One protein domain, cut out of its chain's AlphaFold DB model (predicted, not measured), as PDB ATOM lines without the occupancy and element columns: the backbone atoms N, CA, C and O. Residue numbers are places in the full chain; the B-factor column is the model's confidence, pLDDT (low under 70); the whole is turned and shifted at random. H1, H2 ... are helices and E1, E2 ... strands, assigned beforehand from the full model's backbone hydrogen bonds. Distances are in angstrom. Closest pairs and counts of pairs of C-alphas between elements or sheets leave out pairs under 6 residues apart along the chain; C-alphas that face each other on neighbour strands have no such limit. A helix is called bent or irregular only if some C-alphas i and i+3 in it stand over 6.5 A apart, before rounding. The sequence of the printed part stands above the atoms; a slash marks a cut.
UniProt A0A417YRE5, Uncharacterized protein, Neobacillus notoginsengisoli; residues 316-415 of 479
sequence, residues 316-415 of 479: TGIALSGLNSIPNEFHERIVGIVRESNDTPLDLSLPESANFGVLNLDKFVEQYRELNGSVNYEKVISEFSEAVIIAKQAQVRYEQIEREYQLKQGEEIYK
ATOM      1  N   THR A 316    -151.003 233.122  28.952       87.69
ATOM      2  CA  THR A 316    -149.825 233.991  28.832       87.69
ATOM      3  C   THR A 316    -149.487 234.347  27.396       87.69
ATOM      4  O   THR A 316    -148.646 235.216  27.187       87.69
ATOM      5  N   GLY A 317    -150.079 233.654  26.417       89.38
ATOM      6  CA  GLY A 317    -149.751 233.813  25.003       89.38
ATOM      7  C   GLY A 317    -148.306 233.414  24.709       89.38
ATOM      8  O   GLY A 317    -147.693 233.966  23.801       89.38
ATOM      9  N   ILE A 318    -147.741 232.497  25.502       92.25
ATOM     10  CA  ILE A 318    -146.379 231.991  25.312       92.25
ATOM     11  C   ILE A 318    -146.455 230.525  24.926       92.25
ATOM     12  O   ILE A 318    -147.070 229.706  25.608       92.25
ATOM     13  N   ALA A 319    -145.777 230.207  23.839       94.81
ATOM     14  CA  ALA A 319    -145.445 228.869  23.422       94.81
ATOM     15  C   ALA A 319    -143.979 228.569  23.723       94.81
ATOM     16  O   ALA A 319    -143.109 229.441  23.651       94.81
ATOM     17  N   LEU A 320    -143.712 227.306  24.026       95.56
ATOM     18  CA  LEU A 320    -142.372 226.788  24.238       95.56
ATOM     19  C   LEU A 320    -142.008 225.829  23.105       95.56
ATOM     20  O   LEU A 320    -142.852 225.052  22.651       95.56
ATOM     21  N   SER A 321    -140.753 225.866  22.673       95.50
ATOM     22  CA  SER A 321    -140.152 224.856  21.802       95.50
ATOM     23  C   SER A 321    -138.760 224.473  22.302       95.50
ATOM     24  O   SER A 321    -138.103 225.272  22.972       95.50
ATOM     25  N   GLY A 322    -138.276 223.296  21.909       94.38
ATOM     26  CA  GLY A 322    -136.912 222.851  22.207       94.38
ATOM     27  C   GLY A 322    -136.742 222.303  23.623       94.38
ATOM     28  O   GLY A 322    -135.628 222.249  24.139       94.38
ATOM     29  N   LEU A 323    -137.832 221.894  24.285       94.94
ATOM     30  CA  LEU A 323    -137.749 221.292  25.616       94.94
ATOM     31  C   LEU A 323    -136.880 220.021  25.598       94.94
ATOM     32  O   LEU A 323    -136.206 219.734  26.576       94.94
ATOM     33  N   ASN A 324    -136.772 219.330  24.455       94.38
ATOM     34  CA  ASN A 324    -135.905 218.157  24.278       94.38
ATOM     35  C   ASN A 324    -134.406 218.453  24.431       94.38
ATOM     36  O   ASN A 324    -133.617 217.517  24.554       94.38
ATOM     37  N   SER A 325    -134.011 219.724  24.373       94.88
ATOM     38  CA  SER A 325    -132.633 220.163  24.589       94.88
ATOM     39  C   SER A 325    -132.342 220.507  26.049       94.88
ATOM     40  O   SER A 325    -131.198 220.807  26.388       94.88
ATOM     41  N   ILE A 326    -133.355 220.462  26.916       96.31
ATOM     42  CA  ILE A 326    -133.227 220.669  28.354       96.31
ATOM     43  C   ILE A 326    -133.243 219.298  29.056       96.31
ATOM     44  O   ILE A 326    -134.023 218.425  28.685       96.31
ATOM     45  N   PRO A 327    -132.371 219.058  30.051       95.38
ATOM     46  CA  PRO A 327    -132.456 217.871  30.890       95.38
ATOM     47  C   PRO A 327    -133.741 217.871  31.722       95.38
ATOM     48  O   PRO A 327    -134.142 218.909  32.257       95.38
ATOM     49  N   ASN A 328    -134.353 216.697  31.878       94.56
ATOM     50  CA  ASN A 328    -135.660 216.549  32.523       94.56
ATOM     51  C   ASN A 328    -135.717 217.153  33.938       94.56
ATOM     52  O   ASN A 328    -136.752 217.689  34.327       94.56
ATOM     53  N   GLU A 329    -134.617 217.127  34.702       95.06
ATOM     54  CA  GLU A 329    -134.547 217.714  36.047       95.06
ATOM     55  C   GLU A 329    -134.795 219.234  36.086       95.06
ATOM     56  O   GLU A 329    -135.120 219.773  37.144       95.06
ATOM     57  N   PHE A 330    -134.696 219.931  34.950       96.69
ATOM     58  CA  PHE A 330    -134.985 221.364  34.846       96.69
ATOM     59  C   PHE A 330    -136.385 221.678  34.294       96.69
ATOM     60  O   PHE A 330    -136.799 222.840  34.332       96.69
ATOM     61  N   HIS A 331    -137.140 220.689  33.800       95.69
ATOM     62  CA  HIS A 331    -138.435 220.927  33.147       95.69
ATOM     63  C   HIS A 331    -139.469 221.551  34.086       95.69
ATOM     64  O   HIS A 331    -140.156 222.494  33.695       95.69
ATOM     65  N   GLU A 332    -139.546 221.089  35.337       95.31
ATOM     66  CA  GLU A 332    -140.456 221.659  36.338       95.31
ATOM     67  C   GLU A 332    -140.169 223.149  36.569       95.31
ATOM     68  O   GLU A 332    -141.089 223.964  36.610       95.31
ATOM     69  N   ARG A 333    -138.887 223.526  36.623       96.12
ATOM     70  CA  ARG A 333    -138.462 224.916  36.819       96.12
ATOM     71  C   ARG A 333    -138.778 225.784  35.598       96.12
ATOM     72  O   ARG A 333    -139.271 226.894  35.769       96.12
ATOM     73  N   ILE A 334    -138.575 225.272  34.380       95.75
ATOM     74  CA  ILE A 334    -138.991 225.938  33.130       95.75
ATOM     75  C   ILE A 334    -140.503 226.198  33.120       95.75
ATOM     76  O   ILE A 334    -140.939 227.320  32.861       95.75
ATOM     77  N   VAL A 335    -141.308 225.176  33.424       93.75
ATOM     78  CA  VAL A 335    -142.773 225.298  33.466       93.75
ATOM     79  C   VAL A 335    -143.205 226.271  34.568       93.75
ATOM     80  O   VAL A 335    -144.069 227.117  34.329       93.75
ATOM     81  N   GLY A 336    -142.573 226.204  35.743       93.75
ATOM     82  CA  GLY A 336    -142.798 227.119  36.863       93.75
ATOM     83  C   GLY A 336    -142.587 228.583  36.476       93.75
ATOM     84  O   GLY A 336    -143.486 229.398  36.669       93.75
ATOM     85  N   ILE A 337    -141.471 228.899  35.811       94.62
ATOM     86  CA  ILE A 337    -141.150 230.257  35.340       94.62
ATOM     87  C   ILE A 337    -142.262 230.834  34.447       94.62
ATOM     88  O   ILE A 337    -142.665 231.992  34.608       94.62
ATOM     89  N   VAL A 338    -142.790 230.038  33.508       92.31
ATOM     90  CA  VAL A 338    -143.866 230.504  32.617       92.31
ATOM     91  C   VAL A 338    -145.188 230.669  33.372       92.31
ATOM     92  O   VAL A 338    -145.948 231.592  33.069       92.31
ATOM     93  N   ARG A 339    -145.462 229.843  34.388       87.75
ATOM     94  CA  ARG A 339    -146.695 229.919  35.192       87.75
ATOM     95  C   ARG A 339    -146.723 231.079  36.181       87.75
ATOM     96  O   ARG A 339    -147.745 231.752  36.284       87.75
ATOM     97  N   GLU A 340    -145.631 231.299  36.908       84.56
ATOM     98  CA  GLU A 340    -145.580 232.188  38.082       84.56
ATOM     99  C   GLU A 340    -145.810 233.670  37.754       84.56
ATOM    100  O   GLU A 340    -146.133 234.465  38.628       84.56
ATOM    101  N   SER A 341    -145.701 234.059  36.488       64.50
ATOM    102  CA  SER A 341    -145.683 235.463  36.065       64.50
ATOM    103  C   SER A 341    -147.037 236.005  35.547       64.50
ATOM    104  O   SER A 341    -147.044 236.850  34.654       64.50
ATOM    105  N   ASN A 342    -148.187 235.521  36.043       61.50
ATOM    106  CA  ASN A 342    -149.524 235.912  35.546       61.50
ATOM    107  C   ASN A 342    -150.339 236.793  36.505       61.50
ATOM    108  O   ASN A 342    -151.207 236.286  37.212       61.50
ATOM    109  N   ASP A 343    -150.174 238.116  36.420       64.69
ATOM    110  CA  ASP A 343    -151.082 239.057  37.102       64.69
ATOM    111  C   ASP A 343    -152.186 239.629  36.191       64.69
ATOM    112  O   ASP A 343    -153.168 240.180  36.683       64.69
ATOM    113  N   THR A 344    -152.075 239.510  34.860       67.88
ATOM    114  CA  THR A 344    -153.089 240.039  33.926       67.88
ATOM    115  C   THR A 344    -153.527 238.964  32.933       67.88
ATOM    116  O   THR A 344    -152.709 238.538  32.121       67.88
ATOM    117  N   PRO A 345    -154.794 238.508  32.968       68.94
ATOM    118  CA  PRO A 345    -155.299 237.573  31.974       68.94
ATOM    119  C   PRO A 345    -155.336 238.240  30.596       68.94
ATOM    120  O   PRO A 345    -155.885 239.336  30.446       68.94
ATOM    121  N   LEU A 346    -154.770 237.562  29.601       73.31
ATOM    122  CA  LEU A 346    -154.942 237.918  28.197       73.31
ATOM    123  C   LEU A 346    -156.406 237.749  27.791       73.31
ATOM    124  O   LEU A 346    -157.085 236.816  28.232       73.31
ATOM    125  N   ASP A 347    -156.903 238.662  26.960       71.38
ATOM    126  CA  ASP A 347    -158.256 238.547  26.412       71.38
ATOM    127  C   ASP A 347    -158.172 238.064  24.965       71.38
ATOM    128  O   ASP A 347    -157.938 238.816  24.017       71.38
ATOM    129  N   LEU A 348    -158.355 236.749  24.846       66.56
ATOM    130  CA  LEU A 348    -158.312 235.950  23.625       66.56
ATOM    131  C   LEU A 348    -159.609 236.118  22.824       66.56
ATOM    132  O   LEU A 348    -160.328 235.163  22.529       66.56
ATOM    133  N   SER A 349    -159.942 237.363  22.503       61.03
ATOM    134  CA  SER A 349    -161.158 237.724  21.766       61.03
ATOM    135  C   SER A 349    -161.176 237.212  20.316       61.03
ATOM    136  O   SER A 349    -162.242 237.189  19.696       61.03
ATOM    137  N   LEU A 350    -160.037 236.742  19.790       67.12
ATOM    138  CA  LEU A 350    -159.882 236.234  18.424       67.12
ATOM    139  C   LEU A 350    -159.493 234.745  18.405       67.12
ATOM    140  O   LEU A 350    -158.316 234.412  18.265       67.12
ATOM    141  N   PRO A 351    -160.474 233.824  18.446       68.75
ATOM    142  CA  PRO A 351    -160.207 232.383  18.425       68.75
ATOM    143  C   PRO A 351    -159.599 231.879  17.107       68.75
ATOM    144  O   PRO A 351    -159.239 230.707  16.995       68.75
ATOM    145  N   GLU A 352    -159.521 232.736  16.088       76.19
ATOM    146  CA  GLU A 352    -159.088 232.380  14.737       76.19
ATOM    147  C   GLU A 352    -157.653 232.790  14.418       76.19
ATOM    148  O   GLU A 352    -157.192 232.439  13.337       76.19
ATOM    149  N   SER A 353    -156.950 233.473  15.330       83.56
ATOM    150  CA  SER A 353    -155.556 233.874  15.135       83.56
ATOM    151  C   SER A 353    -154.612 233.229  16.152       83.56
ATOM    152  O   SER A 353    -154.904 233.144  17.348       83.56
ATOM    153  N   ALA A 354    -153.462 232.774  15.663       84.94
ATOM    154  CA  ALA A 354    -152.357 232.215  16.427       84.94
ATOM    155  C   ALA A 354    -151.481 233.333  17.025       84.94
ATOM    156  O   ALA A 354    -150.287 233.428  16.752       84.94
ATOM    157  N   ASN A 355    -152.079 234.187  17.859       84.94
ATOM    158  CA  ASN A 355    -151.391 235.309  18.500       84.94
ATOM    159  C   ASN A 355    -150.645 234.859  19.768       84.94
ATOM    160  O   ASN A 355    -151.103 235.093  20.886       84.94
ATOM    161  N   PHE A 356    -149.496 234.204  19.603       89.94
ATOM    162  CA  PHE A 356    -148.591 233.855  20.703       89.94
ATOM    163  C   PHE A 356    -147.122 234.067  20.321       89.94
ATOM    164  O   PHE A 356    -146.735 233.935  19.161       89.94
ATOM    165  N   GLY A 357    -146.281 234.352  21.313       90.75
ATOM    166  CA  GLY A 357    -144.826 234.333  21.164       90.75
ATOM    167  C   GLY A 357    -144.265 232.926  21.364       90.75
ATOM    168  O   GLY A 357    -144.777 232.176  22.188       90.75
ATOM    169  N   VAL A 358    -143.196 232.561  20.651       94.44
ATOM    170  CA  VAL A 358    -142.472 231.294  20.872       94.44
ATOM    171  C   VAL A 358    -141.119 231.576  21.507       94.44
ATOM    172  O   VAL A 358    -140.301 232.307  20.945       94.44
ATOM    173  N   LEU A 359    -140.858 230.944  22.649       95.56
ATOM    174  CA  LEU A 359    -139.535 230.876  23.254       95.56
ATOM    175  C   LEU A 359    -138.878 229.550  22.872       95.56
ATOM    176  O   LEU A 359    -139.375 228.479  23.220       95.56
ATOM    177  N   ASN A 360    -137.759 229.634  22.149       94.75
ATOM    178  CA  ASN A 360    -137.020 228.464  21.692       94.75
ATOM    179  C   ASN A 360    -135.826 228.172  22.603       94.75
ATOM    180  O   ASN A 360    -134.810 228.866  22.532       94.75
ATOM    181  N   LEU A 361    -135.947 227.122  23.414       96.06
ATOM    182  CA  LEU A 361    -134.928 226.669  24.357       96.06
ATOM    183  C   LEU A 361    -133.633 226.218  23.676       96.06
ATOM    184  O   LEU A 361    -132.563 226.444  24.240       96.06
ATOM    185  N   ASP A 362    -133.699 225.695  22.449       94.62
ATOM    186  CA  ASP A 362    -132.510 225.286  21.689       94.62
ATOM    187  C   ASP A 362    -131.526 226.453  21.539       94.62
ATOM    188  O   ASP A 362    -130.322 226.286  21.725       94.62
ATOM    189  N   LYS A 363    -132.041 227.669  21.304       94.00
ATOM    190  CA  LYS A 363    -131.210 228.873  21.156       94.00
ATOM    191  C   LYS A 363    -130.482 229.240  22.447       94.00
ATOM    192  O   LYS A 363    -129.319 229.632  22.398       94.00
ATOM    193  N   PHE A 364    -131.144 229.107  23.598       96.12
ATOM    194  CA  PHE A 364    -130.503 229.362  24.890       96.12
ATOM    195  C   PHE A 364    -129.426 228.312  25.177       96.12
ATOM    196  O   PHE A 364    -128.334 228.650  25.631       96.12
ATOM    197  N   VAL A 365    -129.711 227.043  24.872       96.94
ATOM    198  CA  VAL A 365    -128.760 225.933  25.022       96.94
ATOM    199  C   VAL A 365    -127.532 226.137  24.136       96.94
ATOM    200  O   VAL A 365    -126.409 225.980  24.609       96.94
ATOM    201  N   GLU A 366    -127.718 226.520  22.873       96.00
ATOM    202  CA  GLU A 366    -126.624 226.829  21.947       96.00
ATOM    203  C   GLU A 366    -125.778 228.013  22.420       96.00
ATOM    204  O   GLU A 366    -124.550 227.924  22.422       96.00
ATOM    205  N   GLN A 367    -126.414 229.093  22.878       96.44
ATOM    206  CA  GLN A 367    -125.733 230.286  23.391       96.44
ATOM    207  C   GLN A 367    -124.852 229.988  24.614       96.44
ATOM    208  O   GLN A 367    -123.818 230.633  24.804       96.44
ATOM    209  N   TYR A 368    -125.250 229.019  25.440       96.56
ATOM    210  CA  TYR A 368    -124.549 228.644  26.670       96.56
ATOM    211  C   TYR A 368    -123.813 227.308  26.586       96.56
ATOM    212  O   TYR A 368    -123.453 226.731  27.618       96.56
ATOM    213  N   ARG A 369    -123.543 226.850  25.361       97.12
ATOM    214  CA  ARG A 369    -122.667 225.716  25.090       97.12
ATOM    215  C   ARG A 369    -121.203 226.152  25.152       97.12
ATOM    216  O   ARG A 369    -120.759 227.046  24.437       97.12
ATOM    217  N   GLU A 370    -120.442 225.498  26.015       95.44
ATOM    218  CA  GLU A 370    -119.003 225.680  26.176       95.44
ATOM    219  C   GLU A 370    -118.217 224.956  25.066       95.44
ATOM    220  O   GLU A 370    -118.733 224.078  24.373       95.44
ATOM    221  N   LEU A 371    -116.931 225.291  24.904       94.81
ATOM    222  CA  LEU A 371    -116.066 224.717  23.856       94.81
ATOM    223  C   LEU A 371    -115.877 223.196  23.970       94.81
ATOM    224  O   LEU A 371    -115.636 222.523  22.972       94.81
ATOM    225  N   ASN A 372    -115.973 222.655  25.182       94.75
ATOM    226  CA  ASN A 372    -115.932 221.215  25.459       94.75
ATOM    227  C   ASN A 372    -117.287 220.517  25.198       94.75
ATOM    228  O   ASN A 372    -117.392 219.308  25.392       94.75
ATOM    229  N   GLY A 373    -118.321 221.263  24.792       95.31
ATOM    230  CA  GLY A 373    -119.668 220.773  24.525       95.31
ATOM    231  C   GLY A 373    -120.612 220.732  25.732       95.31
ATOM    232  O   GLY A 373    -121.794 220.460  25.509       95.31
ATOM    233  N   SER A 374    -120.152 221.008  26.965       96.50
ATOM    234  CA  SER A 374    -121.054 221.127  28.123       96.50
ATOM    235  C   SER A 374    -121.922 222.377  28.034       96.50
ATOM    236  O   SER A 374    -121.571 223.352  27.377       96.50
ATOM    237  N   VAL A 375    -123.081 222.339  28.686       97.50
ATOM    238  CA  VAL A 375    -124.036 223.450  28.712       97.50
ATOM    239  C   VAL A 375    -124.228 223.883  30.158       97.50
ATOM    240  O   VAL A 375    -124.483 223.051  31.031       97.50
ATOM    241  N   ASN A 376    -124.119 225.185  30.418       97.25
ATOM    242  CA  ASN A 376    -124.416 225.744  31.734       97.25
ATOM    243  C   ASN A 376    -125.928 225.971  31.880       97.25
ATOM    244  O   ASN A 376    -126.438 227.059  31.600       97.25
ATOM    245  N   TYR A 377    -126.648 224.932  32.309       97.50
ATOM    246  CA  TYR A 377    -128.107 224.984  32.411       97.50
ATOM    247  C   TYR A 377    -128.613 225.995  33.440       97.50
ATOM    248  O   TYR A 377    -129.630 226.627  33.193       97.50
ATOM    249  N   GLU A 378    -127.898 226.256  34.533       97.50
ATOM    250  CA  GLU A 378    -128.309 227.306  35.478       97.50
ATOM    251  C   GLU A 378    -128.354 228.686  34.811       97.50
ATOM    252  O   GLU A 378    -129.293 229.458  35.024       97.50
ATOM    253  N   LYS A 379    -127.386 228.975  33.933       97.19
ATOM    254  CA  LYS A 379    -127.397 230.206  33.141       97.19
ATOM    255  C   LYS A 379    -128.522 230.211  32.103       97.19
ATOM    256  O   LYS A 379    -129.198 231.228  31.970       97.19
ATOM    257  N   VAL A 380    -128.771 229.080  31.432       97.69
ATOM    258  CA  VAL A 380    -129.926 228.908  30.525       97.69
ATOM    259  C   VAL A 380    -131.234 229.241  31.246       97.69
ATOM    260  O   VAL A 380    -132.013 230.040  30.739       97.69
ATOM    261  N   ILE A 381    -131.461 228.680  32.439       97.56
ATOM    262  CA  ILE A 381    -132.684 228.898  33.222       97.56
ATOM    263  C   ILE A 381    -132.821 230.359  33.667       97.56
ATOM    264  O   ILE A 381    -133.915 230.920  33.579       97.56
ATOM    265  N   SER A 382    -131.733 230.986  34.124       96.62
ATOM    266  CA  SER A 382    -131.746 232.398  34.530       96.62
ATOM    267  C   SER A 382    -132.168 233.315  33.380       96.62
ATOM    268  O   SER A 382    -133.059 234.144  33.536       96.62
ATOM    269  N   GLU A 383    -131.569 233.132  32.207       96.94
ATOM    270  CA  GLU A 383    -131.803 233.970  31.023       96.94
ATOM    271  C   GLU A 383    -133.164 233.685  30.385       96.94
ATOM    272  O   GLU A 383    -133.852 234.594  29.920       96.94
ATOM    273  N   PHE A 384    -133.604 232.425  30.424       96.50
ATOM    274  CA  PHE A 384    -134.959 232.051  30.043       96.50
ATOM    275  C   PHE A 384    -136.002 232.762  30.915       96.50
ATOM    276  O   PHE A 384    -136.996 233.259  30.388       96.50
ATOM    277  N   SER A 385    -135.767 232.869  32.228       95.88
ATOM    278  CA  SER A 385    -136.653 233.600  33.143       95.88
ATOM    279  C   SER A 385    -136.824 235.067  32.742       95.88
ATOM    280  O   SER A 385    -137.949 235.560  32.631       95.88
ATOM    281  N   GLU A 386    -135.722 235.750  32.432       94.38
ATOM    282  CA  GLU A 386    -135.760 237.132  31.944       94.38
ATOM    283  C   GLU A 386    -136.495 237.245  30.601       94.38
ATOM    284  O   GLU A 386    -137.347 238.121  30.419       94.38
ATOM    285  N   ALA A 387    -136.239 236.316  29.675       95.00
ATOM    286  CA  ALA A 387    -136.902 236.281  28.376       95.00
ATOM    287  C   ALA A 387    -138.420 236.061  28.488       95.00
ATOM    288  O   ALA A 387    -139.179 236.686  27.746       95.00
ATOM    289  N   VAL A 388    -138.880 235.226  29.427       94.06
ATOM    290  CA  VAL A 388    -140.312 235.027  29.706       94.06
ATOM    291  C   VAL A 388    -140.962 236.332  30.155       94.06
ATOM    292  O   VAL A 388    -142.025 236.683  29.644       94.06
ATOM    293  N   ILE A 389    -140.324 237.085  31.056       91.94
ATOM    294  CA  ILE A 389    -140.844 238.381  31.523       91.94
ATOM    295  C   ILE A 389    -141.007 239.350  30.344       91.94
ATOM    296  O   ILE A 389    -142.070 239.958  30.185       91.94
ATOM    297  N   ILE A 390    -139.988 239.456  29.486       91.31
ATOM    298  CA  ILE A 390    -140.016 240.324  28.301       91.31
ATOM    299  C   ILE A 390    -141.110 239.877  27.323       91.31
ATOM    300  O   ILE A 390    -141.891 240.706  26.851       91.31
ATOM    301  N   ALA A 391    -141.206 238.575  27.042       91.38
ATOM    302  CA  ALA A 391    -142.199 238.023  26.125       91.38
ATOM    303  C   ALA A 391    -143.632 238.310  26.592       91.38
ATOM    304  O   ALA A 391    -144.462 238.730  25.788       91.38
ATOM    305  N   LYS A 392    -143.916 238.182  27.895       87.38
ATOM    306  CA  LYS A 392    -145.233 238.530  28.456       87.38
ATOM    307  C   LYS A 392    -145.561 240.008  28.289       87.38
ATOM    308  O   LYS A 392    -146.667 240.349  27.877       87.38
ATOM    309  N   GLN A 393    -144.608 240.892  28.581       88.38
ATOM    310  CA  GLN A 393    -144.804 242.334  28.402       88.38
ATOM    311  C   GLN A 393    -145.073 242.688  26.935       88.38
ATOM    312  O   GLN A 393    -145.977 243.475  26.641       88.38
ATOM    313  N   ALA A 394    -144.328 242.073  26.013       88.56
ATOM    314  CA  ALA A 394    -144.533 242.237  24.581       88.56
ATOM    315  C   ALA A 394    -145.918 241.736  24.143       88.56
ATOM    316  O   ALA A 394    -146.601 242.438  23.399       88.56
ATOM    317  N   GLN A 395    -146.363 240.584  24.652       86.31
ATOM    318  CA  GLN A 395    -147.671 240.007  24.341       86.31
ATOM    319  C   GLN A 395    -148.823 240.912  24.801       86.31
ATOM    320  O   GLN A 395    -149.718 241.221  24.018       86.31
ATOM    321  N   VAL A 396    -148.769 241.421  26.037       85.25
ATOM    322  CA  VAL A 396    -149.766 242.381  26.545       85.25
ATOM    323  C   VAL A 396    -149.806 243.636  25.671       85.25
ATOM    324  O   VAL A 396    -150.883 244.145  25.353       85.25
ATOM    325  N   ARG A 397    -148.639 244.143  25.255       86.75
ATOM    326  CA  ARG A 397    -148.568 245.320  24.385       86.75
ATOM    327  C   ARG A 397    -149.136 245.042  22.994       86.75
ATOM    328  O   ARG A 397    -149.827 245.902  22.453       86.75
ATOM    329  N   TYR A 398    -148.855 243.872  22.431       84.75
ATOM    330  CA  TYR A 398    -149.380 243.450  21.138       84.75
ATOM    331  C   TYR A 398    -150.912 243.398  21.150       84.75
ATOM    332  O   TYR A 398    -151.543 244.016  20.298       84.75
ATOM    333  N   GLU A 399    -151.519 242.786  22.171       81.00
ATOM    334  CA  GLU A 399    -152.982 242.738  22.296       81.00
ATOM    335  C   GLU A 399    -153.621 244.121  22.409       81.00
ATOM    336  O   GLU A 399    -154.691 244.364  21.850       81.00
ATOM    337  N   GLN A 400    -152.984 245.051  23.126       84.44
ATOM    338  CA  GLN A 400    -153.466 246.432  23.197       84.44
ATOM    339  C   GLN A 400    -153.471 247.086  21.812       84.44
ATOM    340  O   GLN A 400    -154.459 247.714  21.440       84.44
ATOM    341  N   ILE A 401    -152.393 246.907  21.043       83.31
ATOM    342  CA  ILE A 401    -152.275 247.441  19.680       83.31
ATOM    343  C   ILE A 401    -153.334 246.818  18.766       83.31
ATOM    344  O   ILE A 401    -153.987 247.538  18.012       83.31
ATOM    345  N   GLU A 402    -153.543 245.506  18.849       80.38
ATOM    346  CA  GLU A 402    -154.539 244.798  18.044       80.38
ATOM    347  C   GLU A 402    -155.965 245.273  18.360       80.38
ATOM    348  O   GLU A 402    -156.733 245.580  17.448       80.38
ATOM    349  N   ARG A 403    -156.310 245.448  19.643       80.12
ATOM    350  CA  ARG A 403    -157.612 246.009  20.042       80.12
ATOM    351  C   ARG A 403    -157.795 247.442  19.559       80.12
ATOM    352  O   ARG A 403    -158.861 247.785  19.054       80.12
ATOM    353  N   GLU A 404    -156.772 248.286  19.689       83.50
ATOM    354  CA  GLU A 404    -156.804 249.654  19.161       83.50
ATOM    355  C   GLU A 404    -157.008 249.667  17.640       83.50
ATOM    356  O   GLU A 404    -157.771 250.489  17.127       83.50
ATOM    357  N   TYR A 405    -156.359 248.750  16.919       79.50
ATOM    358  CA  TYR A 405    -156.507 248.593  15.476       79.50
ATOM    359  C   TYR A 405    -157.927 248.161  15.092       79.50
ATOM    360  O   TYR A 405    -158.550 248.794  14.240       79.50
ATOM    361  N   GLN A 406    -158.482 247.156  15.767       75.88
ATOM    362  CA  GLN A 406    -159.848 246.687  15.522       75.88
ATOM    363  C   GLN A 406    -160.904 247.747  15.820       75.88
ATOM    364  O   GLN A 406    -161.860 247.896  15.060       75.88
ATOM    365  N   LEU A 407    -160.730 248.513  16.899       78.94
ATOM    366  CA  LEU A 407    -161.618 249.630  17.214       78.94
ATOM    367  C   LEU A 407    -161.586 250.685  16.101       78.94
ATOM    368  O   LEU A 407    -162.643 251.143  15.671       78.94
ATOM    369  N   LYS A 408    -160.398 251.021  15.581       81.44
ATOM    370  CA  LYS A 408    -160.253 251.957  14.455       81.44
ATOM    371  C   LYS A 408    -160.892 251.425  13.172       81.44
ATOM    372  O   LYS A 408    -161.679 252.144  12.563       81.44
ATOM    373  N   GLN A 409    -160.620 250.175  12.792       76.75
ATOM    374  CA  GLN A 409    -161.240 249.561  11.613       76.75
ATOM    375  C   GLN A 409    -162.766 249.492  11.741       76.75
ATOM    376  O   GLN A 409    -163.484 249.851  10.810       76.75
ATOM    377  N   GLY A 410    -163.285 249.095  12.906       76.31
ATOM    378  CA  GLY A 410    -164.723 249.064  13.168       76.31
ATOM    379  C   GLY A 410    -165.376 250.441  13.022       76.31
ATOM    380  O   GLY A 410    -166.454 250.558  12.437       76.31
ATOM    381  N   GLU A 411    -164.707 251.502  13.486       78.38
ATOM    382  CA  GLU A 411    -165.158 252.881  13.276       78.38
ATOM    383  C   GLU A 411    -165.151 253.289  11.795       78.38
ATOM    384  O   GLU A 411    -166.081 253.966  11.347       78.38
ATOM    385  N   GLU A 412    -164.132 252.902  11.027       78.19
ATOM    386  CA  GLU A 412    -164.034 253.193   9.591       78.19
ATOM    387  C   GLU A 412    -165.097 252.452   8.775       78.19
ATOM    388  O   GLU A 412    -165.793 253.073   7.963       78.19
ATOM    389  N   ILE A 413    -165.304 251.160   9.048       72.94
ATOM    390  CA  ILE A 413    -166.356 250.345   8.426       72.94
ATOM    391  C   ILE A 413    -167.728 250.941   8.736       72.94
ATOM    392  O   ILE A 413    -168.524 251.158   7.820       72.94
ATOM    393  N   TYR A 414    -168.001 251.275  10.001       71.69
ATOM    394  CA  TYR A 414    -169.262 251.904  10.390       71.69
ATOM    395  C   TYR A 414    -169.480 253.239   9.665       71.69
ATOM    396  O   TYR A 414    -170.561 253.478   9.126       71.69
ATOM    397  N   LYS A 415    -168.451 254.098   9.578       75.75
ATOM    398  CA  LYS A 415    -168.514 255.368   8.830       75.75
ATOM    399  C   LYS A 415    -168.796 255.142   7.340       75.75
ATOM    400  O   LYS A 415    -169.642 255.841   6.779       75.75
TER     401      LYS A 415
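This is residues 316 to 415 of the 479 residues of an uncharacterized protein of Neobacillus notoginsengisoli (UniProt A0A417YRE5). One long helix, H3, makes the length of a rod; H1, H2 and a small sheet, E1 and E2, pack along its first half, and residues 404 to 415 stick out. The 100 printed residues, mostly helix, hold E1, H1, E2, H2, H3 in order; the sheet is parallel. The whole is loose, radius of gyration of the C-alphas 17.4 A, spanning 65 by 25 by 20 A.

E1, residues 318 to 321, begins at C-alpha 318 (-146.379, 231.991, 25.312). H1, residues 328 to 340, is irregular: C-alphas 329 and 332 are 7.1 A apart. E2 is residues 357 to 360, H2 361 to 367. H3, residues 377 to 415, 55.8 A long, ends at C-alpha 415 (-168.514, 255.368, 8.830).

E1, H1, E2 form a strand-helix-strand unit, parallel neighbours with a helix between, crossover left-handed; N 319 and O 357 are 2.8 A apart. H3 touches H1 (closest C-alphas Ile 337 and Ser 385, 6.0 A) and H2 (Phe 364 and Val 380, 5.7 A). Every O i to N i+4 pair is within hydrogen-bond range in H2 and H3, 7 of 9 in H1.

The printed part has no cut. The link H1 to E2 is long; residues 341 to 345 and 348 to 351 have pLDDT under 70.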